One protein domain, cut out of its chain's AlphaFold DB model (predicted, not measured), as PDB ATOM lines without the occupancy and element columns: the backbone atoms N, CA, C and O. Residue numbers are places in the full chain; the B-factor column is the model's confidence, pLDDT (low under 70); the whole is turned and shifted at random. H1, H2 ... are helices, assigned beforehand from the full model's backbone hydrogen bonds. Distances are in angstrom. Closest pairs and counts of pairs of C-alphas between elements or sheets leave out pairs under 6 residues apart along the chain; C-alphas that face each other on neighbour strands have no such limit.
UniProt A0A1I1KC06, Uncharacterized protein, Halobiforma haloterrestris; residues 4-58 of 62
ATOM      1  N   ILE A   4     277.836 300.434 419.614       78.62
ATOM      2  CA  ILE A   4     278.877 301.078 418.819       78.62
ATOM      3  C   ILE A   4     280.225 301.051 419.553       78.62
ATOM      4  O   ILE A   4     281.229 300.674 418.962       78.62
ATOM      5  N   GLU A   5     280.285 301.401 420.841       80.38
ATOM      6  CA  GLU A   5     281.541 301.366 421.608       80.38
ATOM      7  C   GLU A   5     282.084 299.941 421.744       80.38
ATOM      8  O   GLU A   5     283.285 299.712 421.594       80.38
ATOM      9  N   ALA A   6     281.200 298.969 421.978       84.19
ATOM     10  CA  ALA A   6     281.587 297.566 422.072       84.19
ATOM     11  C   ALA A   6     282.177 297.042 420.749       84.19
ATOM     12  O   ALA A   6     283.147 296.283 420.764       84.19
ATOM     13  N   GLU A   7     281.629 297.455 419.606       86.88
ATOM     14  CA  GLU A   7     282.163 297.109 418.286       86.88
ATOM     15  C   GLU A   7     283.531 297.756 418.021       86.88
ATOM     16  O   GLU A   7     284.436 297.089 417.501       86.88
ATOM     17  N   LYS A   8     283.720 299.013 418.444       84.44
ATOM     18  CA  LYS A   8     285.017 299.700 418.347       84.44
ATOM     19  C   LYS A   8     286.101 298.960 419.126       84.44
ATOM     20  O   LYS A   8     287.159 298.671 418.571       84.44
ATOM     21  N   ILE A   9     285.808 298.583 420.371       85.75
ATOM     22  CA  ILE A   9     286.747 297.848 421.231       85.75
ATOM     23  C   ILE A   9     287.104 296.496 420.612       85.75
ATOM     24  O   ILE A   9     288.283 296.197 420.454       85.75
ATOM     25  N   ARG A  10     286.117 295.711 420.158       88.50
ATOM     26  CA  ARG A  10     286.377 294.406 419.515       88.50
ATOM     27  C   ARG A  10     287.228 294.521 418.254       88.50
ATOM     28  O   ARG A  10     288.016 293.631 417.941       88.50
ATOM     29  N   THR A  11     287.031 295.583 417.483       89.25
ATOM     30  CA  THR A  11     287.803 295.833 416.260       89.25
ATOM     31  C   THR A  11     289.242 296.206 416.597       89.25
ATOM     32  O   THR A  11     290.168 295.623 416.037       89.25
ATOM     33  N   TYR A  12     289.440 297.067 417.593       86.44
ATOM     34  CA  TYR A  12     290.767 297.413 418.089       86.44
ATOM     35  C   TYR A  12     291.499 296.218 418.731       86.44
ATOM     36  O   TYR A  12     292.693 296.025 418.513       86.44
ATOM     37  N   GLU A  13     290.794 295.351 419.464       87.69
ATOM     38  CA  GLU A  13     291.370 294.123 420.030       87.69
ATOM     39  C   GLU A  13     291.837 293.140 418.953       87.69
ATOM     40  O   GLU A  13     292.912 292.558 419.086       87.69
ATOM     41  N   ARG A  14     291.081 292.985 417.859       89.88
ATOM     42  CA  ARG A  14     291.513 292.168 416.713       89.88
ATOM     43  C   ARG A  14     292.779 292.711 416.065       89.88
ATOM     44  O   ARG A  14     293.671 291.927 415.750       89.88
ATOM     45  N   TYR A  15     292.886 294.032 415.923       89.06
ATOM     46  CA  TYR A  15     294.117 294.671 415.455       89.06
ATOM     47  C   TYR A  15     295.282 294.374 416.408       89.06
ATOM     48  O   TYR A  15     296.335 293.912 415.975       89.06
ATOM     49  N   ARG A  16     295.070 294.517 417.721       85.00
ATOM     50  CA  ARG A  16     296.079 294.203 418.744       85.00
ATOM     51  C   ARG A  16     296.505 292.729 418.739       85.00
ATOM     52  O   ARG A  16     297.658 292.427 419.034       85.00
ATOM     53  N   CYS A  17     295.590 291.818 418.415       87.62
ATOM     54  CA  CYS A  17     295.859 290.384 418.290       87.62
ATOM     55  C   CYS A  17     296.576 290.024 416.971       87.62
ATOM     56  O   CYS A  17     297.014 288.889 416.797       87.62
ATOM     57  N   GLY A  18     296.702 290.979 416.040       88.50
ATOM     58  CA  GLY A  18     297.256 290.763 414.704       88.50
ATOM     59  C   GLY A  18     296.300 290.047 413.746       88.50
ATOM     60  O   GLY A  18     296.744 289.528 412.726       88.50
ATOM     61  N   GLU A  19     295.005 289.989 414.072       93.25
ATOM     62  CA  GLU A  19     293.979 289.366 413.226       93.25
ATOM     63  C   GLU A  19     293.601 290.256 412.033       93.25
ATOM     64  O   GLU A  19     293.279 289.746 410.963       93.25
ATOM     65  N   ILE A  20     293.680 291.579 412.204       93.00
ATOM     66  CA  ILE A  20     293.481 292.573 411.142       93.00
ATOM     67  C   ILE A  20     294.671 293.527 411.076       93.00
ATOM     68  O   ILE A  20     295.406 293.700 412.052       93.00
ATOM     69  N   THR A  21     294.861 294.160 409.922       91.19
ATOM     70  CA  THR A  21     295.966 295.108 409.722       91.19
ATOM     71  C   THR A  21     295.642 296.510 410.245       91.19
ATOM     72  O   THR A  21     294.483 296.875 410.442       91.19
ATOM     73  N   GLU A  22     296.680 297.330 410.432       87.25
ATOM     74  CA  GLU A  22     296.529 298.742 410.814       87.25
ATOM     75  C   GLU A  22     295.707 299.550 409.796       87.25
ATOM     76  O   GLU A  22     294.986 300.478 410.153       87.25
ATOM     77  N   GLN A  23     295.798 299.186 408.517       90.88
ATOM     78  CA  GLN A  23     295.006 299.816 407.469       90.88
ATOM     79  C   GLN A  23     293.518 299.490 407.639       90.88
ATOM     80  O   GLN A  23     292.701 300.404 407.674       90.88
ATOM     81  N   GLU A  24     293.175 298.218 407.854       89.31
ATOM     82  CA  GLU A  24     291.780 297.799 408.033       89.31
ATOM     83  C   GLU A  24     291.136 298.399 409.286       89.31
ATOM     84  O   GLU A  24     289.974 298.808 409.259       89.31
ATOM     85  N   VAL A  25     291.883 298.494 410.391       89.88
ATOM     86  CA  VAL A  25     291.354 299.102 411.618       89.88
ATOM     87  C   VAL A  25     291.164 300.616 411.458       89.88
ATOM     88  O   VAL A  25     290.168 301.151 411.944       89.88
ATOM     89  N   ARG A  26     292.057 301.307 410.731       90.25
ATOM     90  CA  ARG A  26     291.902 302.735 410.400       90.25
ATOM     91  C   ARG A  26     290.735 302.983 409.453       90.25
ATOM     92  O   ARG A  26     290.023 303.961 409.637       90.25
ATOM     93  N   GLU A  27     290.494 302.100 408.490       90.19
ATOM     94  CA  GLU A  27     289.315 302.194 407.620       90.19
ATOM     95  C   GLU A  27     288.008 301.982 408.398       90.19
ATOM     96  O   GLU A  27     287.011 302.642 408.115       90.19
ATOM     97  N   ALA A  28     288.013 301.104 409.406       87.81
ATOM     98  CA  ALA A  28     286.832 300.811 410.217       87.81
ATOM     99  C   ALA A  28     286.548 301.859 411.311       87.81
ATOM    100  O   ALA A  28     285.388 302.180 411.567       87.81
ATOM    101  N   LEU A  29     287.584 302.363 411.989       85.81
ATOM    102  CA  LEU A  29     287.457 303.222 413.177       85.81
ATOM    103  C   LEU A  29     287.863 304.683 412.936       85.81
ATOM    104  O   LEU A  29     287.472 305.555 413.717       85.81
ATOM    105  N   GLY A  30     288.606 304.955 411.865       89.50
ATOM    106  CA  GLY A  30     289.219 306.249 411.576       89.50
ATOM    107  C   GLY A  30     290.558 306.445 412.292       89.50
ATOM    108  O   GLY A  30     290.736 305.997 413.425       89.50
ATOM    109  N   ASP A  31     291.483 307.159 411.642       87.50
ATOM    110  CA  ASP A  31     292.808 307.503 412.188       87.50
ATOM    111  C   ASP A  31     292.724 308.143 413.578       87.50
ATOM    112  O   ASP A  31     293.393 307.697 414.503       87.50
ATOM    113  N   GLU A  32     291.835 309.127 413.753       87.69
ATOM    114  CA  GLU A  32     291.687 309.852 415.022       87.69
ATOM    115  C   GLU A  32     291.323 308.934 416.198       87.69
ATOM    116  O   GLU A  32     291.823 309.114 417.309       87.69
ATOM    117  N   THR A  33     290.484 307.921 415.956       85.25
ATOM    118  CA  THR A  33     290.061 306.970 416.989       85.25
ATOM    119  C   THR A  33     291.206 306.035 417.356       85.25
ATOM    120  O   THR A  33     291.368 305.702 418.529       85.25
ATOM    121  N   ILE A  34     291.998 305.606 416.369       85.94
ATOM    122  CA  ILE A  34     293.136 304.707 416.584       85.94
ATOM    123  C   ILE A  34     294.231 305.405 417.383       85.94
ATOM    124  O   ILE A  34     294.678 304.846 418.383       85.94
ATOM    125  N   ASP A  35     294.609 306.624 416.997       87.94
ATOM    126  CA  ASP A  35     295.596 307.425 417.725       87.94
ATOM    127  C   ASP A  35     295.152 307.680 419.173       87.94
ATOM    128  O   ASP A  35     295.926 307.472 420.110       87.94
ATOM    129  N   ALA A  36     293.883 308.050 419.380       86.56
ATOM    130  CA  ALA A  36     293.341 308.246 420.722       86.56
ATOM    131  C   ALA A  36     293.376 306.952 421.554       86.56
ATOM    132  O   ALA A  36     293.810 306.979 422.702       86.56
ATOM    133  N   MET A  37     292.969 305.810 420.984       82.81
ATOM    134  CA  MET A  37     292.992 304.517 421.679       82.81
ATOM    135  C   MET A  37     294.412 304.036 421.996       82.81
ATOM    136  O   MET A  37     294.629 303.453 423.057       82.81
ATOM    137  N   GLN A  38     295.382 304.266 421.109       84.06
ATOM    138  CA  GLN A  38     296.786 303.947 421.377       84.06
ATOM    139  C   GLN A  38     297.325 304.791 422.531       84.06
ATOM    140  O   GLN A  38     297.870 304.226 423.481       84.06
ATOM    141  N   ALA A  39     297.078 306.103 422.504       86.06
ATOM    142  CA  ALA A  39     297.476 307.005 423.577       86.06
ATOM    143  C   ALA A  39     296.850 306.613 424.928       86.06
ATOM    144  O   ALA A  39     297.546 306.593 425.944       86.06
ATOM    145  N   ASP A  40     295.565 306.245 424.945       82.12
ATOM    146  CA  ASP A  40     294.869 305.791 426.155       82.12
ATOM    147  C   ASP A  40     295.483 304.490 426.702       82.12
ATOM    148  O   ASP A  40     295.755 304.372 427.897       82.12
ATOM    149  N   VAL A  41     295.786 303.528 425.823       82.12
ATOM    150  CA  VAL A  41     296.438 302.263 426.200       82.12
ATOM    151  C   VAL A  41     297.847 302.495 426.745       82.12
ATOM    152  O   VAL A  41     298.218 301.872 427.742       82.12
ATOM    153  N   GLU A  42     298.640 303.372 426.129       83.00
ATOM    154  CA  GLU A  42     299.987 303.713 426.600       83.00
ATOM    155  C   GLU A  42     299.962 304.448 427.943       83.00
ATOM    156  O   GLU A  42     300.756 304.128 428.835       83.00
ATOM    157  N   ALA A  43     299.032 305.388 428.120       81.50
ATOM    158  CA  ALA A  43     298.835 306.100 429.378       81.50
ATOM    159  C   ALA A  43     298.387 305.146 430.491       81.50
ATOM    160  O   ALA A  43     298.944 305.169 431.588       81.50
ATOM    161  N   PHE A  44     297.436 304.256 430.198       77.88
ATOM    162  CA  PHE A  44     296.967 303.235 431.129       77.88
ATOM    163  C   PHE A  44     298.077 302.258 431.517       77.88
ATOM    164  O   PHE A  44     298.259 301.956 432.696       77.88
ATOM    165  N   LYS A  45     298.866 301.797 430.540       78.00
ATOM    166  CA  LYS A  45     300.009 300.916 430.787       78.00
ATOM    167  C   LYS A  45     301.065 301.615 431.646       78.00
ATOM    168  O   LYS A  45     301.485 301.054 432.651       78.00
ATOM    169  N   SER A  46     301.419 302.856 431.311       78.88
ATOM    170  CA  SER A  46     302.371 303.658 432.092       78.88
ATOM    171  C   SER A  46     301.884 303.891 433.523       78.88
ATOM    172  O   SER A  46     302.672 303.800 434.461       78.88
ATOM    173  N   ALA A  47     300.585 304.144 433.712       74.31
ATOM    174  CA  ALA A  47     299.980 304.270 435.035       74.31
ATOM    175  C   ALA A  47     300.033 302.949 435.823       74.31
ATOM    176  O   ALA A  47     300.395 302.961 436.995       74.31
ATOM    177  N   MET A  48     299.750 301.804 435.189       71.44
ATOM    178  CA  MET A  48     299.876 300.480 435.818       71.44
ATOM    179  C   MET A  48     301.321 300.119 436.198       71.44
ATOM    180  O   MET A  48     301.556 299.520 437.250       71.44
ATOM    181  N   GLU A  49     302.297 300.473 435.360       67.69
ATOM    182  CA  GLU A  49     303.726 300.261 435.639       67.69
ATOM    183  C   GLU A  49     304.217 301.150 436.801       67.69
ATOM    184  O   GLU A  49     305.019 300.713 437.634       67.69
ATOM    185  N   LEU A  50     303.687 302.373 436.917       59.16
ATOM    186  CA  LEU A  50     303.938 303.271 438.050       59.16
ATOM    187  C   LEU A  50     303.317 302.760 439.357       59.16
ATOM    188  O   LEU A  50     303.982 302.778 440.392       59.16
ATOM    189  N   ASP A  51     302.074 302.276 439.319       53.66
ATOM    190  CA  ASP A  51     301.343 301.838 440.514       53.66
ATOM    191  C   ASP A  51     301.944 300.552 441.110       53.66
ATOM    192  O   ASP A  51     302.177 300.458 442.314       53.66
ATOM    193  N   THR A  52     302.346 299.596 440.267       51.16
ATOM    194  CA  THR A  52     303.056 298.391 440.735       51.16
ATOM    195  C   THR A  52     304.439 298.708 441.307       51.16
ATOM    196  O   THR A  52     304.829 298.108 442.307       51.16
ATOM    197  N   SER A  53     305.159 299.691 440.762       52.88
ATOM    198  CA  SER A  53     306.448 300.118 441.328       52.88
ATOM    199  C   SER A  53     306.302 300.776 442.706       52.88
ATOM    200  O   SER A  53     307.163 300.589 443.564       52.88
ATOM    201  N   VAL A  54     305.208 301.503 442.959       52.56
ATOM    202  CA  VAL A  54     304.920 302.101 444.276       52.56
ATOM    203  C   VAL A  54     304.513 301.044 445.308       52.56
ATOM    204  O   VAL A  54     304.913 301.146 446.467       52.56
ATOM    205  N   VAL A  55     303.777 300.004 444.905       51.38
ATOM    206  CA  VAL A  55     303.349 298.922 445.813       51.38
ATOM    207  C   VAL A  55     304.528 298.050 446.272       51.38
ATOM    208  O   VAL A  55     304.543 297.627 447.424       51.38
ATOM    209  N   PHE A  56     305.545 297.823 445.431       50.94
ATOM    210  CA  PHE A  56     306.737 297.042 445.811       50.94
ATOM    211  C   PHE A  56     307.871 297.865 446.443       50.94
ATOM    212  O   PHE A  56     308.792 297.284 447.006       50.94
ATOM    213  N   ALA A  57     307.824 299.199 446.383       53.66
ATOM    214  CA  ALA A  57     308.820 300.064 447.025       53.66
ATOM    215  C   ALA A  57     308.494 300.402 448.496       53.66
ATOM    216  O   ALA A  57     309.275 301.088 449.149       53.66
ATOM    217  N   CYS A  58     307.354 299.935 449.020       47.56
ATOM    218  CA  CYS A  58     306.908 300.171 450.397       47.56
ATOM    219  C   CYS A  58     306.982 298.901 451.277       47.56
ATOM    220  O   CYS A  58     306.208 298.762 452.219       47.56
TER     221      CYS A  58
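AT A GLANCE: This is residues 4 to 58 of the 62 residues of an uncharacterized protein of Halobiforma haloterrestris (UniProt A0A1I1KC06). A short helical hairpin, H1 and H2 side by side, makes a small head with the first part of the long helix H3, which runs off at a wide angle; residues 39 to 58 stick out as an arm. The printed part has 55 residues with three named helices, H1, H2, H3, and no named strand: all helix. It is loose, with a radius of gyration of the C-alphas of 14.3 A, and spans 46 by 21 by 19 A.

IN THESE COORDINATES: Find C-alpha 4 at (278.877, 301.078, 418.819); from there H1, residues 4 to 16, runs 18.5 A. H2 follows at residues 22 to 29. H3, residues 31 to 56, runs 37.9 A to C-alpha 56 at (306.737, 297.042, 445.811).

HOW THE PARTS SIT: Look at Tyr 15 and Val 25: their C-alphas, 6.5 A apart, are the closest where H1 and H2 touch. This hairpin runs opposite ways at a shallow tilt of 3 degrees. H3 is close to H2 but not clearly touching, about perpendicular at 76 degrees; the closest C-alphas, Arg 26 and Ile 34, are 6.6 A apart. H3 is also close to H1 but not clearly touching, at 73 degrees, about perpendicular; the closest C-alphas, Tyr 12 and Ile 34, are 7.8 A apart. In H1, H2 and H3 every O i to N i+4 pair is within hydrogen-bond range.

THE WHOLE: The C-alphas of Glu 27 and Cys 58 are the two farthest apart, at 46.3 A. The printed part has no cut, and both links are tight. Look for low confidence at residues 49 to 58, under 70.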